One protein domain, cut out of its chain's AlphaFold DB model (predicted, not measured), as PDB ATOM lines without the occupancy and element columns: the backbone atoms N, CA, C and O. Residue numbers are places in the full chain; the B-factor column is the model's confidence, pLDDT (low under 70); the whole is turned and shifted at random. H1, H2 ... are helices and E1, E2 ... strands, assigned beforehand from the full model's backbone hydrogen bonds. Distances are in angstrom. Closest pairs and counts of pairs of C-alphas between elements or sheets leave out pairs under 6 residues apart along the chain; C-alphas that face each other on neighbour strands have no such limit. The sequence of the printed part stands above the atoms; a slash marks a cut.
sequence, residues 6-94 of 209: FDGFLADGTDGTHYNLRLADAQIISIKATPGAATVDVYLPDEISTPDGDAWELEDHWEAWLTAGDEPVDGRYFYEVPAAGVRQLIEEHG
ATOM      1  N   PHE A   6     264.913 288.365 305.716       95.38
ATOM      2  CA  PHE A   6     264.334 287.225 305.019       95.38
ATOM      3  C   PHE A   6     262.802 287.195 305.121       95.38
ATOM      4  O   PHE A   6     262.127 287.008 304.110       95.38
ATOM      5  N   ASP A   7     262.222 287.450 306.301       95.00
ATOM      6  CA  ASP A   7     260.760 287.572 306.428       95.00
ATOM      7  C   ASP A   7     260.209 288.745 305.598       95.00
ATOM      8  O   ASP A   7     259.101 288.651 305.068       95.00
ATOM      9  N   GLY A   8     260.985 289.823 305.443       93.50
ATOM     10  CA  GLY A   8     260.685 290.922 304.523       93.50
ATOM     11  C   GLY A   8     260.633 290.463 303.063       93.50
ATOM     12  O   GLY A   8     259.653 290.739 302.374       93.50
ATOM     13  N   PHE A   9     261.623 289.688 302.607       94.06
ATOM     14  CA  PHE A   9     261.619 289.105 301.258       94.06
ATOM     15  C   PHE A   9     260.419 288.185 301.023       94.06
ATOM     16  O   PHE A   9     259.834 288.208 299.944       94.06
ATOM     17  N   LEU A  10     260.010 287.402 302.025       95.19
ATOM     18  CA  LEU A  10     258.821 286.555 301.914       95.19
ATOM     19  C   LEU A  10     257.523 287.365 301.886       95.19
ATOM     20  O   LEU A  10     256.574 286.965 301.218       95.19
ATOM     21  N   ALA A  11     257.448 288.477 302.618       94.44
ATOM     22  CA  ALA A  11     256.254 289.314 302.655       94.44
ATOM     23  C   ALA A  11     256.077 290.110 301.354       94.44
ATOM     24  O   ALA A  11     255.003 290.072 300.750       94.44
ATOM     25  N   ASP A  12     257.139 290.784 300.915       94.00
ATOM     26  CA  ASP A  12     257.080 291.784 299.847       94.00
ATOM     27  C   ASP A  12     257.561 291.247 298.490       94.00
ATOM     28  O   ASP A  12     257.280 291.849 297.452       94.00
ATOM     29  N   GLY A  13     258.241 290.097 298.475       91.19
ATOM     30  CA  GLY A  13     258.930 289.569 297.303       91.19
ATOM     31  C   GLY A  13     260.203 290.349 296.959       91.19
ATOM     32  O   GLY A  13     260.551 291.346 297.588       91.19
ATOM     33  N   THR A  14     260.900 289.896 295.920       89.25
ATOM     34  CA  THR A  14     262.140 290.514 295.422       89.25
ATOM     35  C   THR A  14     262.015 291.046 293.991       89.25
ATOM     36  O   THR A  14     263.013 291.230 293.297       89.25
ATOM     37  N   ASP A  15     260.786 291.262 293.510       87.88
ATOM     38  CA  ASP A  15     260.489 291.736 292.144       87.88
ATOM     39  C   ASP A  15     261.206 290.919 291.045       87.88
ATOM     40  O   ASP A  15     261.737 291.441 290.068       87.88
ATOM     41  N   GLY A  16     261.304 289.600 291.253       81.12
ATOM     42  CA  GLY A  16     261.968 288.678 290.326       81.12
ATOM     43  C   GLY A  16     263.493 288.813 290.252       81.12
ATOM     44  O   GLY A  16     264.107 288.142 289.425       81.12
ATOM     45  N   THR A  17     264.105 289.633 291.108       82.69
ATOM     46  CA  THR A  17     265.555 289.861 291.172       82.69
ATOM     47  C   THR A  17     266.159 289.151 292.385       82.69
ATOM     48  O   THR A  17     265.471 288.909 293.377       82.69
ATOM     49  N   HIS A  18     267.447 288.814 292.315       83.19
ATOM     50  CA  HIS A  18     268.202 288.291 293.452       83.19
ATOM     51  C   HIS A  18     268.652 289.416 294.384       83.19
ATOM     52  O   HIS A  18     269.222 290.408 293.934       83.19
ATOM     53  N   TYR A  19     268.426 289.233 295.683       85.75
ATOM     54  CA  TYR A  19     268.922 290.119 296.731       85.75
ATOM     55  C   TYR A  19     269.841 289.355 297.670       85.75
ATOM     56  O   TYR A  19     269.538 288.237 298.082       85.75
ATOM     57  N   ASN A  20     270.951 289.990 298.028       87.50
ATOM     58  CA  ASN A  20     271.911 289.419 298.957       87.50
ATOM     59  C   ASN A  20     271.361 289.476 300.385       87.50
ATOM     60  O   ASN A  20     270.868 290.512 300.832       87.50
ATOM     61  N   LEU A  21     271.511 288.370 301.103       89.50
ATOM     62  CA  LEU A  21     271.278 288.239 302.530       89.50
ATOM     63  C   LEU A  21     272.608 287.878 303.193       89.50
ATOM     64  O   LEU A  21     273.225 286.868 302.849       89.50
ATOM     65  N   ARG A  22     273.053 288.698 304.147       89.06
ATOM     66  CA  ARG A  22     274.241 288.405 304.957       89.06
ATOM     67  C   ARG A  22     273.868 287.554 306.159       89.06
ATOM     68  O   ARG A  22     272.970 287.914 306.924       89.06
ATOM     69  N   LEU A  23     274.608 286.471 306.352       91.62
ATOM     70  CA  LEU A  23     274.524 285.581 307.506       91.62
ATOM     71  C   LEU A  23     275.462 286.060 308.624       91.62
ATOM     72  O   LEU A  23     276.401 286.824 308.381       91.62
ATOM     73  N   ALA A  24     275.199 285.662 309.868       90.50
ATOM     74  CA  ALA A  24     275.930 286.168 311.033       90.50
ATOM     75  C   ALA A  24     277.431 285.820 311.026       90.50
ATOM     76  O   ALA A  24     278.225 286.541 311.628       90.50
ATOM     77  N   ASP A  25     277.835 284.781 310.299       85.75
ATOM     78  CA  ASP A  25     279.229 284.407 310.044       85.75
ATOM     79  C   ASP A  25     279.866 285.133 308.836       85.75
ATOM     80  O   ASP A  25     280.939 284.752 308.364       85.75
ATOM     81  N   ALA A  26     279.218 286.200 308.359       82.31
ATOM     82  CA  ALA A  26     279.602 287.045 307.231       82.31
ATOM     83  C   ALA A  26     279.530 286.388 305.841       82.31
ATOM     84  O   ALA A  26     279.880 287.047 304.858       82.31
ATOM     85  N   GLN A  27     279.021 285.157 305.737       83.75
ATOM     86  CA  GLN A  27     278.673 284.563 304.449       83.75
ATOM     87  C   GLN A  27     277.487 285.295 303.803       83.75
ATOM     88  O   GLN A  27     276.694 285.962 304.475       83.75
ATOM     89  N   ILE A  28     277.374 285.188 302.479       85.88
ATOM     90  CA  ILE A  28     276.323 285.846 301.697       85.88
ATOM     91  C   ILE A  28     275.618 284.798 300.862       85.88
ATOM     92  O   ILE A  28     276.265 284.054 300.133       85.88
ATOM     93  N   ILE A  29     274.295 284.790 300.939       89.50
ATOM     94  CA  ILE A  29     273.442 284.030 300.029       89.50
ATOM     95  C   ILE A  29     272.594 285.003 299.226       89.50
ATOM     96  O   ILE A  29     272.303 286.101 299.705       89.50
ATOM     97  N   SER A  30     272.166 284.609 298.033       89.62
ATOM     98  CA  SER A  30     271.248 285.430 297.244       89.62
ATOM     99  C   SER A  30     269.878 284.778 297.212       89.62
ATOM    100  O   SER A  30     269.752 283.601 296.889       89.62
ATOM    101  N   ILE A  31     268.851 285.550 297.548       91.44
ATOM    102  CA  ILE A  31     267.467 285.097 297.631       91.44
ATOM    103  C   ILE A  31     266.652 285.786 296.549       91.44
ATOM    104  O   ILE A  31     266.738 287.003 296.363       91.44
ATOM    105  N   LYS A  32     265.803 285.013 295.883       92.00
ATOM    106  CA  LYS A  32     264.742 285.526 295.027       92.00
ATOM    107  C   LYS A  32     263.416 284.929 295.475       92.00
ATOM    108  O   LYS A  32     263.243 283.718 295.553       92.00
ATOM    109  N   ALA A  33     262.469 285.802 295.795       93.50
ATOM    110  CA  ALA A  33     261.187 285.425 296.368       93.50
ATOM    111  C   ALA A  33     260.038 286.111 295.631       93.50
ATOM    112  O   ALA A  33     260.145 287.251 295.174       93.50
ATOM    113  N   THR A  34     258.899 285.425 295.559       92.44
ATOM    114  CA  THR A  34     257.631 286.069 295.205       92.44
ATOM    115  C   THR A  34     256.885 286.486 296.481       92.44
ATOM    116  O   THR A  34     257.099 285.885 297.536       92.44
ATOM    117  N   PRO A  35     256.026 287.520 296.436       94.25
ATOM    118  CA  PRO A  35     255.291 287.956 297.621       94.25
ATOM    119  C   PRO A  35     254.391 286.837 298.170       94.25
ATOM    120  O   PRO A  35     253.586 286.259 297.439       94.25
ATOM    121  N   GLY A  36     254.507 286.543 299.463       90.88
ATOM    122  CA  GLY A  36     253.768 285.483 300.151       90.88
ATOM    123  C   GLY A  36     254.224 284.059 299.821       90.88
ATOM    124  O   GLY A  36     253.463 283.118 300.063       90.88
ATOM    125  N   ALA A  37     255.418 283.878 299.250       88.31
ATOM    126  CA  ALA A  37     255.875 282.568 298.807       88.31
ATOM    127  C   ALA A  37     256.155 281.602 299.971       88.31
ATOM    128  O   ALA A  37     256.723 281.964 301.001       88.31
ATOM    129  N   ALA A  38     255.776 280.336 299.781       93.44
ATOM    130  CA  ALA A  38     256.157 279.241 300.677       93.44
ATOM    131  C   ALA A  38     257.558 278.685 300.355       93.44
ATOM    132  O   ALA A  38     258.174 278.031 301.200       93.44
ATOM    133  N   THR A  39     258.042 278.952 299.143       95.19
ATOM    134  CA  THR A  39     259.325 278.521 298.591       95.19
ATOM    135  C   THR A  39     260.034 279.707 297.930       95.19
ATOM    136  O   THR A  39     259.384 280.674 297.535       95.19
ATOM    137  N   VAL A  40     261.358 279.660 297.829       94.94
ATOM    138  CA  VAL A  40     262.189 280.716 297.232       94.94
ATOM    139  C   VAL A  40     263.290 280.102 296.376       94.94
ATOM    140  O   VAL A  40     263.653 278.946 296.583       94.94
ATOM    141  N   ASP A  41     263.838 280.882 295.453       93.31
ATOM    142  CA  ASP A  41     265.055 280.499 294.744       93.31
ATOM    143  C   ASP A  41     266.265 281.013 295.539       93.31
ATOM    144  O   ASP A  41     266.242 282.131 296.079       93.31
ATOM    145  N   VAL A  42     267.308 280.189 295.644       91.75
ATOM    146  CA  VAL A  42     268.490 280.467 296.465       91.75
ATOM    147  C   VAL A  42     269.757 280.188 295.679       91.75
ATOM    148  O   VAL A  42     269.969 279.081 295.197       91.75
ATOM    149  N   TYR A  43     270.647 281.170 295.638       88.62
ATOM    150  CA  TYR A  43     272.031 280.976 295.230       88.62
ATOM    151  C   TYR A  43     272.929 280.891 296.473       88.62
ATOM    152  O   TYR A  43     272.905 281.784 297.328       88.62
ATOM    153  N   LEU A  44     273.717 279.819 296.558       88.19
ATOM    154  CA  LEU A  44     274.688 279.540 297.613       88.19
ATOM    155  C   LEU A  44     276.109 279.522 297.035       88.19
ATOM    156  O   LEU A  44     276.353 278.766 296.099       88.19
ATOM    157  N   PRO A  45     277.070 280.259 297.608       81.56
ATOM    158  CA  PRO A  45     278.491 280.019 297.358       81.56
ATOM    159  C   PRO A  45     278.892 278.572 297.693       81.56
ATOM    160  O   PRO A  45     278.310 277.962 298.596       81.56
ATOM    161  N   ASP A  46     279.896 278.024 297.006       81.25
ATOM    162  CA  ASP A  46     280.345 276.631 297.163       81.25
ATOM    163  C   ASP A  46     280.827 276.310 298.583       81.25
ATOM    164  O   ASP A  46     280.783 275.160 299.025       81.25
ATOM    165  N   GLU A  47     281.251 277.325 299.334       80.06
ATOM    166  CA  GLU A  47     281.701 277.147 300.712       80.06
ATOM    167  C   GLU A  47     280.553 276.983 301.708       80.06
ATOM    168  O   GLU A  47     280.780 276.538 302.837       80.06
ATOM    169  N   ILE A  48     279.326 277.313 301.301       86.38
ATOM    170  CA  ILE A  48     278.129 277.106 302.107       86.38
ATOM    171  C   ILE A  48     277.551 275.739 301.766       86.38
ATOM    172  O   ILE A  48     277.072 275.484 300.660       86.38
ATOM    173  N   SER A  49     277.576 274.846 302.752       89.31
ATOM    174  CA  SER A  49     276.910 273.548 302.651       89.31
ATOM    175  C   SER A  49     275.398 273.718 302.780       89.31
ATOM    176  O   SER A  49     274.915 274.566 303.525       89.31
ATOM    177  N   THR A  50     274.642 272.896 302.061       89.81
ATOM    178  CA  THR A  50     273.188 272.829 302.235       89.81
ATOM    179  C   THR A  50     272.873 272.047 303.512       89.81
ATOM    180  O   THR A  50     273.486 270.993 303.708       89.81
ATOM    181  N   PRO A  51     271.920 272.496 304.343       88.44
ATOM    182  CA  PRO A  51     271.398 271.698 305.442       88.44
ATOM    183  C   PRO A  51     270.911 270.322 304.977       88.44
ATOM    184  O   PRO A  51     270.401 270.180 303.862       88.44
ATOM    185  N   ASP A  52     271.023 269.322 305.851       82.69
ATOM    186  CA  ASP A  52     270.529 267.973 305.570       82.69
ATOM    187  C   ASP A  52     269.008 267.979 305.308       82.69
ATOM    188  O   ASP A  52     268.227 268.517 306.098       82.69
ATOM    189  N   GLY A  53     268.580 267.312 304.231       81.00
ATOM    190  CA  GLY A  53     267.172 267.047 303.919       81.00
ATOM    191  C   GLY A  53     266.766 267.394 302.485       81.00
ATOM    192  O   GLY A  53     267.543 267.932 301.703       81.00
ATOM    193  N   ASP A  54     265.504 267.112 302.163       85.94
ATOM    194  CA  ASP A  54     264.976 267.164 300.789       85.94
ATOM    195  C   ASP A  54     264.732 268.607 300.278       85.94
ATOM    196  O   ASP A  54     264.319 268.828 299.143       85.94
ATOM    197  N   ALA A  55     264.963 269.622 301.120       87.81
ATOM    198  CA  ALA A  55     264.709 271.031 300.803       87.81
ATOM    199  C   ALA A  55     265.618 271.595 299.692       87.81
ATOM    200  O   ALA A  55     265.288 272.627 299.115       87.81
ATOM    201  N   TRP A  56     266.741 270.929 299.412       91.88
ATOM    202  CA  TRP A  56     267.809 271.397 298.524       91.88
ATOM    203  C   TRP A  56     268.039 270.460 297.326       91.88
ATOM    204  O   TRP A  56     269.123 270.430 296.757       91.88
ATOM    205  N   GLU A  57     267.038 269.660 296.942       88.44
ATOM    206  CA  GLU A  57     267.183 268.672 295.857       88.44
ATOM    207  C   GLU A  57     267.149 269.279 294.444       88.44
ATOM    208  O   GLU A  57     267.649 268.671 293.496       88.44
ATOM    209  N   LEU A  58     266.547 270.462 294.280       87.31
ATOM    210  CA  LEU A  58     266.310 271.092 292.975       87.31
ATOM    211  C   LEU A  58     267.452 272.032 292.571       87.31
ATOM    212  O   LEU A  58     267.240 273.227 292.361       87.31
ATOM    213  N   GLU A  59     268.664 271.489 292.472       86.31
ATOM    214  CA  GLU A  59     269.842 272.233 292.018       86.31
ATOM    215  C   GLU A  59     269.822 272.460 290.491       86.31
ATOM    216  O   GLU A  59     269.588 271.530 289.713       86.31
ATOM    217  N   ASP A  60     270.103 273.688 290.049       77.94
ATOM    218  CA  ASP A  60     270.261 274.056 288.639       77.94
ATOM    219  C   ASP A  60     271.620 274.692 288.366       77.94
ATOM    220  O   ASP A  60     271.847 275.899 288.482       77.94
ATOM    221  N   HIS A  61     272.535 273.843 287.915       66.38
ATOM    222  CA  HIS A  61     273.885 274.236 287.539       66.38
ATOM    223  C   HIS A  61     273.935 275.216 286.347       66.38
ATOM    224  O   HIS A  61     274.960 275.865 286.140       66.38
ATOM    225  N   TRP A  62     272.871 275.329 285.539       57.59
ATOM    226  CA  TRP A  62     272.837 276.232 284.384       57.59
ATOM    227  C   TRP A  62     272.447 277.658 284.775       57.59
ATOM    228  O   TRP A  62     273.019 278.619 284.256       57.59
ATOM    229  N   GLU A  63     271.509 277.816 285.714       62.41
ATOM    230  CA  GLU A  63     271.150 279.137 286.236       62.41
ATOM    231  C   GLU A  63     272.265 279.710 287.128       62.41
ATOM    232  O   GLU A  63     272.554 280.902 287.028       62.41
ATOM    233  N   ALA A  64     273.011 278.880 287.872       56.66
ATOM    234  CA  ALA A  64     274.216 279.318 288.594       56.66
ATOM    235  C   ALA A  64     275.224 280.044 287.676       56.66
ATOM    236  O   ALA A  64     275.725 281.116 288.017       56.66
ATOM    237  N   TRP A  65     275.446 279.513 286.469       51.53
ATOM    238  CA  TRP A  65     276.315 280.126 285.461       51.53
ATOM    239  C   TRP A  65     275.754 281.444 284.893       51.53
ATOM    240  O   TRP A  65     276.510 282.371 284.619       51.53
ATOM    241  N   LEU A  66     274.429 281.564 284.736       53.50
ATOM    242  CA  LEU A  66     273.781 282.769 284.193       53.50
ATOM    243  C   LEU A  66     273.641 283.910 285.212       53.50
ATOM    244  O   LEU A  66     273.582 285.076 284.817       53.50
ATOM    245  N   THR A  67     273.569 283.593 286.505       56.38
ATOM    246  CA  THR A  67     273.250 284.575 287.559       56.38
ATOM    247  C   THR A  67     274.469 285.377 288.023       56.38
ATOM    248  O   THR A  67     274.321 286.437 288.626       56.38
ATOM    249  N   ALA A  68     275.679 284.913 287.719       49.44
ATOM    250  CA  ALA A  68     276.911 285.482 288.260       49.44
ATOM    251  C   ALA A  68     277.641 286.491 287.354       49.44
ATOM    252  O   ALA A  68     278.616 287.112 287.776       49.44
ATOM    253  N   GLY A  69     277.174 286.699 286.120       51.12
ATOM    254  CA  GLY A  69     277.797 287.654 285.197       51.12
ATOM    255  C   GLY A  69     279.212 287.244 284.756       51.12
ATOM    256  O   GLY A  69     279.418 286.107 284.345       51.12
ATOM    257  N   ASP A  70     280.161 288.188 284.786       38.78
ATOM    258  CA  ASP A  70     281.543 288.016 284.291       38.78
ATOM    259  C   ASP A  70     282.552 287.544 285.369       38.78
ATOM    260  O   ASP A  70     283.724 287.328 285.053       38.78
ATOM    261  N   GLU A  71     282.146 287.402 286.638       45.50
ATOM    262  CA  GLU A  71     283.016 286.870 287.704       45.50
ATOM    263  C   GLU A  71     282.897 285.327 287.758       45.50
ATOM    264  O   GLU A  71     281.797 284.797 287.588       45.50
ATOM    265  N   PRO A  72     284.002 284.577 287.954       41.97
ATOM    266  CA  PRO A  72     283.942 283.125 288.100       41.97
ATOM    267  C   PRO A  72     283.058 282.752 289.295       41.97
ATOM    268  O   PRO A  72     283.150 283.344 290.370       41.97
ATOM    269  N   VAL A  73     282.170 281.788 289.067       55.03
ATOM    270  CA  VAL A  73     281.122 281.390 290.003       55.03
ATOM    271  C   VAL A  73     281.527 280.091 290.667       55.03
ATOM    272  O   VAL A  73     281.354 279.024 290.083       55.03
ATOM    273  N   ASP A  74     282.021 280.180 291.890       67.50
ATOM    274  CA  ASP A  74     282.139 279.017 292.765       67.50
ATOM    275  C   ASP A  74     280.861 278.974 293.618       67.50
ATOM    276  O   ASP A  74     280.814 279.497 294.734       67.50
ATOM    277  N   GLY A  75     279.761 278.472 293.043       74.62
ATOM    278  CA  GLY A  75     278.485 278.368 293.752       74.62
ATOM    279  C   GLY A  75     277.383 277.596 293.028       74.62
ATOM    280  O   GLY A  75     277.471 277.263 291.846       74.62
ATOM    281  N   ARG A  76     276.305 277.339 293.767       87.00
ATOM    282  CA  ARG A  76     275.188 276.454 293.430       87.00
ATOM    283  C   ARG A  76     273.864 277.194 293.528       87.00
ATOM    284  O   ARG A  76     273.663 278.019 294.417       87.00
ATOM    285  N   TYR A  77     272.946 276.878 292.629       87.31
ATOM    286  CA  TYR A  77     271.633 277.505 292.570       87.31
ATOM    287  C   TYR A  77     270.537 276.473 292.810       87.31
ATOM    288  O   TYR A  77     270.582 275.402 292.214       87.31
ATOM    289  N   PHE A  78     269.549 276.798 293.641       91.44
ATOM    290  CA  PHE A  78     268.458 275.909 294.030       91.44
ATOM    291  C   PHE A  78     267.105 276.582 293.810       91.44
ATOM    292  O   PHE A  78     266.873 277.686 294.306       91.44
ATOM    293  N   TYR A  79     266.195 275.897 293.119       91.69
ATOM    294  CA  TYR A  79     264.816 276.354 292.953       91.69
ATOM    295  C   TYR A  79     263.904 275.851 294.058       91.69
ATOM    296  O   TYR A  79     264.109 274.777 294.621       91.69
ATOM    297  N   GLU A  80     262.821 276.596 294.276       93.38
ATOM    298  CA  GLU A  80     261.687 276.168 295.098       93.38
ATOM    299  C   GLU A  80     262.088 275.666 296.501       93.38
ATOM    300  O   GLU A  80     261.395 274.838 297.100       93.38
ATOM    301  N   VAL A  81     263.163 276.216 297.073       95.44
ATOM    302  CA  VAL A  81     263.626 275.875 298.418       95.44
ATOM    303  C   VAL A  81     262.552 276.298 299.418       95.44
ATOM    304  O   VAL A  81     262.201 277.482 299.475       95.44
ATOM    305  N   PRO A  82     262.007 275.385 300.241       96.44
ATOM    306  CA  PRO A  82     261.039 275.748 301.265       96.44
ATOM    307  C   PRO A  82     261.591 276.833 302.188       96.44
ATOM    308  O   PRO A  82     262.705 276.722 302.697       96.44
ATOM    309  N   ALA A  83     260.780 277.845 302.508       95.12
ATOM    310  CA  ALA A  83     261.198 278.935 303.392       95.12
ATOM    311  C   ALA A  83     261.659 278.442 304.780       95.12
ATOM    312  O   ALA A  83     262.424 279.117 305.462       95.12
ATOM    313  N   ALA A  84     261.195 277.266 305.217       94.62
ATOM    314  CA  ALA A  84     261.687 276.611 306.427       94.62
ATOM    315  C   ALA A  84     263.137 276.108 306.289       94.62
ATOM    316  O   ALA A  84     263.906 276.257 307.231       94.62
ATOM    317  N   GLY A  85     263.521 275.582 305.120       95.38
ATOM    318  CA  GLY A  85     264.893 275.148 304.836       95.38
ATOM    319  C   GLY A  85     265.874 276.321 304.807       95.38
ATOM    320  O   GLY A  85     266.960 276.230 305.371       95.38
ATOM    321  N   VAL A  86     265.457 277.468 304.259       95.25
ATOM    322  CA  VAL A  86     266.275 278.693 304.301       95.25
ATOM    323  C   VAL A  86     266.419 279.226 305.728       95.25
ATOM    324  O   VAL A  86     267.511 279.629 306.117       95.25
ATOM    325  N   ARG A  87     265.361 279.183 306.550       95.69
ATOM    326  CA  ARG A  87     265.474 279.553 307.975       95.69
ATOM    327  C   ARG A  87     266.429 278.641 308.733       95.69
ATOM    328  O   ARG A  87     267.214 279.148 309.522       95.69
ATOM    329  N   GLN A  88     266.397 277.336 308.467       95.50
ATOM    330  CA  GLN A  88     267.352 276.400 309.055       95.50
ATOM    331  C   GLN A  88     268.792 276.756 308.666       95.50
ATOM    332  O   GLN A  88     269.639 276.839 309.549       95.50
ATOM    333  N   LEU A  89     269.056 277.040 307.386       95.69
ATOM    334  CA  LEU A  89     270.371 277.515 306.941       95.69
ATOM    335  C   LEU A  89     270.782 278.791 307.697       95.69
ATOM    336  O   LEU A  89     271.870 278.858 308.256       95.69
ATOM    337  N   ILE A  90     269.899 279.791 307.770       95.81
ATOM    338  CA  ILE A  90     270.165 281.033 308.508       95.81
ATOM    339  C   ILE A  90     270.503 280.732 309.979       95.81
ATOM    340  O   ILE A  90     271.449 281.300 310.519       95.81
ATOM    341  N   GLU A  91     269.767 279.830 310.632       94.94
ATOM    342  CA  GLU A  91     270.005 279.420 312.021       94.94
ATOM    343  C   GLU A  91     271.341 278.683 312.210       94.94
ATOM    344  O   GLU A  91     272.055 278.972 313.173       94.94
ATOM    345  N   GLU A  92     271.716 277.782 311.296       94.94
ATOM    346  CA  GLU A  92     273.000 277.060 311.318       94.94
ATOM    347  C   GLU A  92     274.200 278.013 311.205       94.94
ATOM    348  O   GLU A  92     275.237 277.781 311.831       94.94
ATOM    349  N   HIS A  93     274.026 279.137 310.508       93.62
ATOM    350  CA  HIS A  93     275.011 280.215 310.405       93.62
ATOM    351  C   HIS A  93     274.894 281.281 311.516       93.62
ATOM    352  O   HIS A  93     275.545 282.324 311.457       93.62
ATOM    353  N   GLY A  94     274.092 281.033 312.560       94.06
ATOM    354  CA  GLY A  94     273.975 281.908 313.734       94.06
ATOM    355  C   GLY A  94     272.984 283.068 313.595       94.06
ATOM    356  O   GLY A  94     272.953 283.949 314.456       94.06
TER     357      GLY A  94
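This is residues 6 to 94 of the 209 residues of an uncharacterized protein of Streptomyces sp. SID625 (UniProt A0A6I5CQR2). A strongly twisted sheet of four strands has H3 on one face and H2 across E4 on the other, three layers in all, while H1 grazes it. A long loop, residues 46 to 60, runs round the outside. The printed part has 89 residues, in the order H1 E1 E2 E3 H2 E4 H3; the sheet, E1 E2 E3 E4, is antiparallel and the class is mixed. It is compact, with a radius of gyration of the C-alphas of 12.1 A, and rounded, spanning 31 by 27 by 25 A.

Find E3, residues 39 to 45, 19.3 A long, starting at C-alpha 39 (259.325, 278.521, 298.591). E4, residues 75 to 82, is 19.2 A long and bends by 72 degrees at residue 79. E2 is residues 28 to 32 and E1 residues 19 to 22. H1, residues 6 to 12, begins at (264.334, 287.225, 305.019). H2 is residues 61 to 67; H3, residues 83 to 92, runs 14.3 A to (273.000, 277.060, 311.318).

E1, E2 and E3 form a meander, each strand the antiparallel neighbour of the one before. Look for N 21 and O 29 at 2.8 A, N 30 and O 43 at 3.0 A, and, between E3 and E4, N 44 and O 76 at 2.8 A. H2 is over E4, at a height of 7.9 A over the sheet; their closest C-alphas, Ala 64 and Tyr 77, are 5.1 A apart. H3, on the opposite face at 8.7 A, is only just over none of the strands, with 2 of its C-alphas falling on E1; its closest C-alphas to E3 are Ala 83 and Thr 39, 5.2 A apart. H1 only grazes the sheet, with residues 6 to 10, and is near H3. Every O i to N i+4 pair is within hydrogen-bond range in H1 and H3; in H2, 2 of 3 are.

The C-alphas farthest apart, Gly 36 and Pro 72, are 32.6 A apart. The printed part has no cut, and the link from E3 to H2 is long. Residues 61 to 74 are under pLDDT 70.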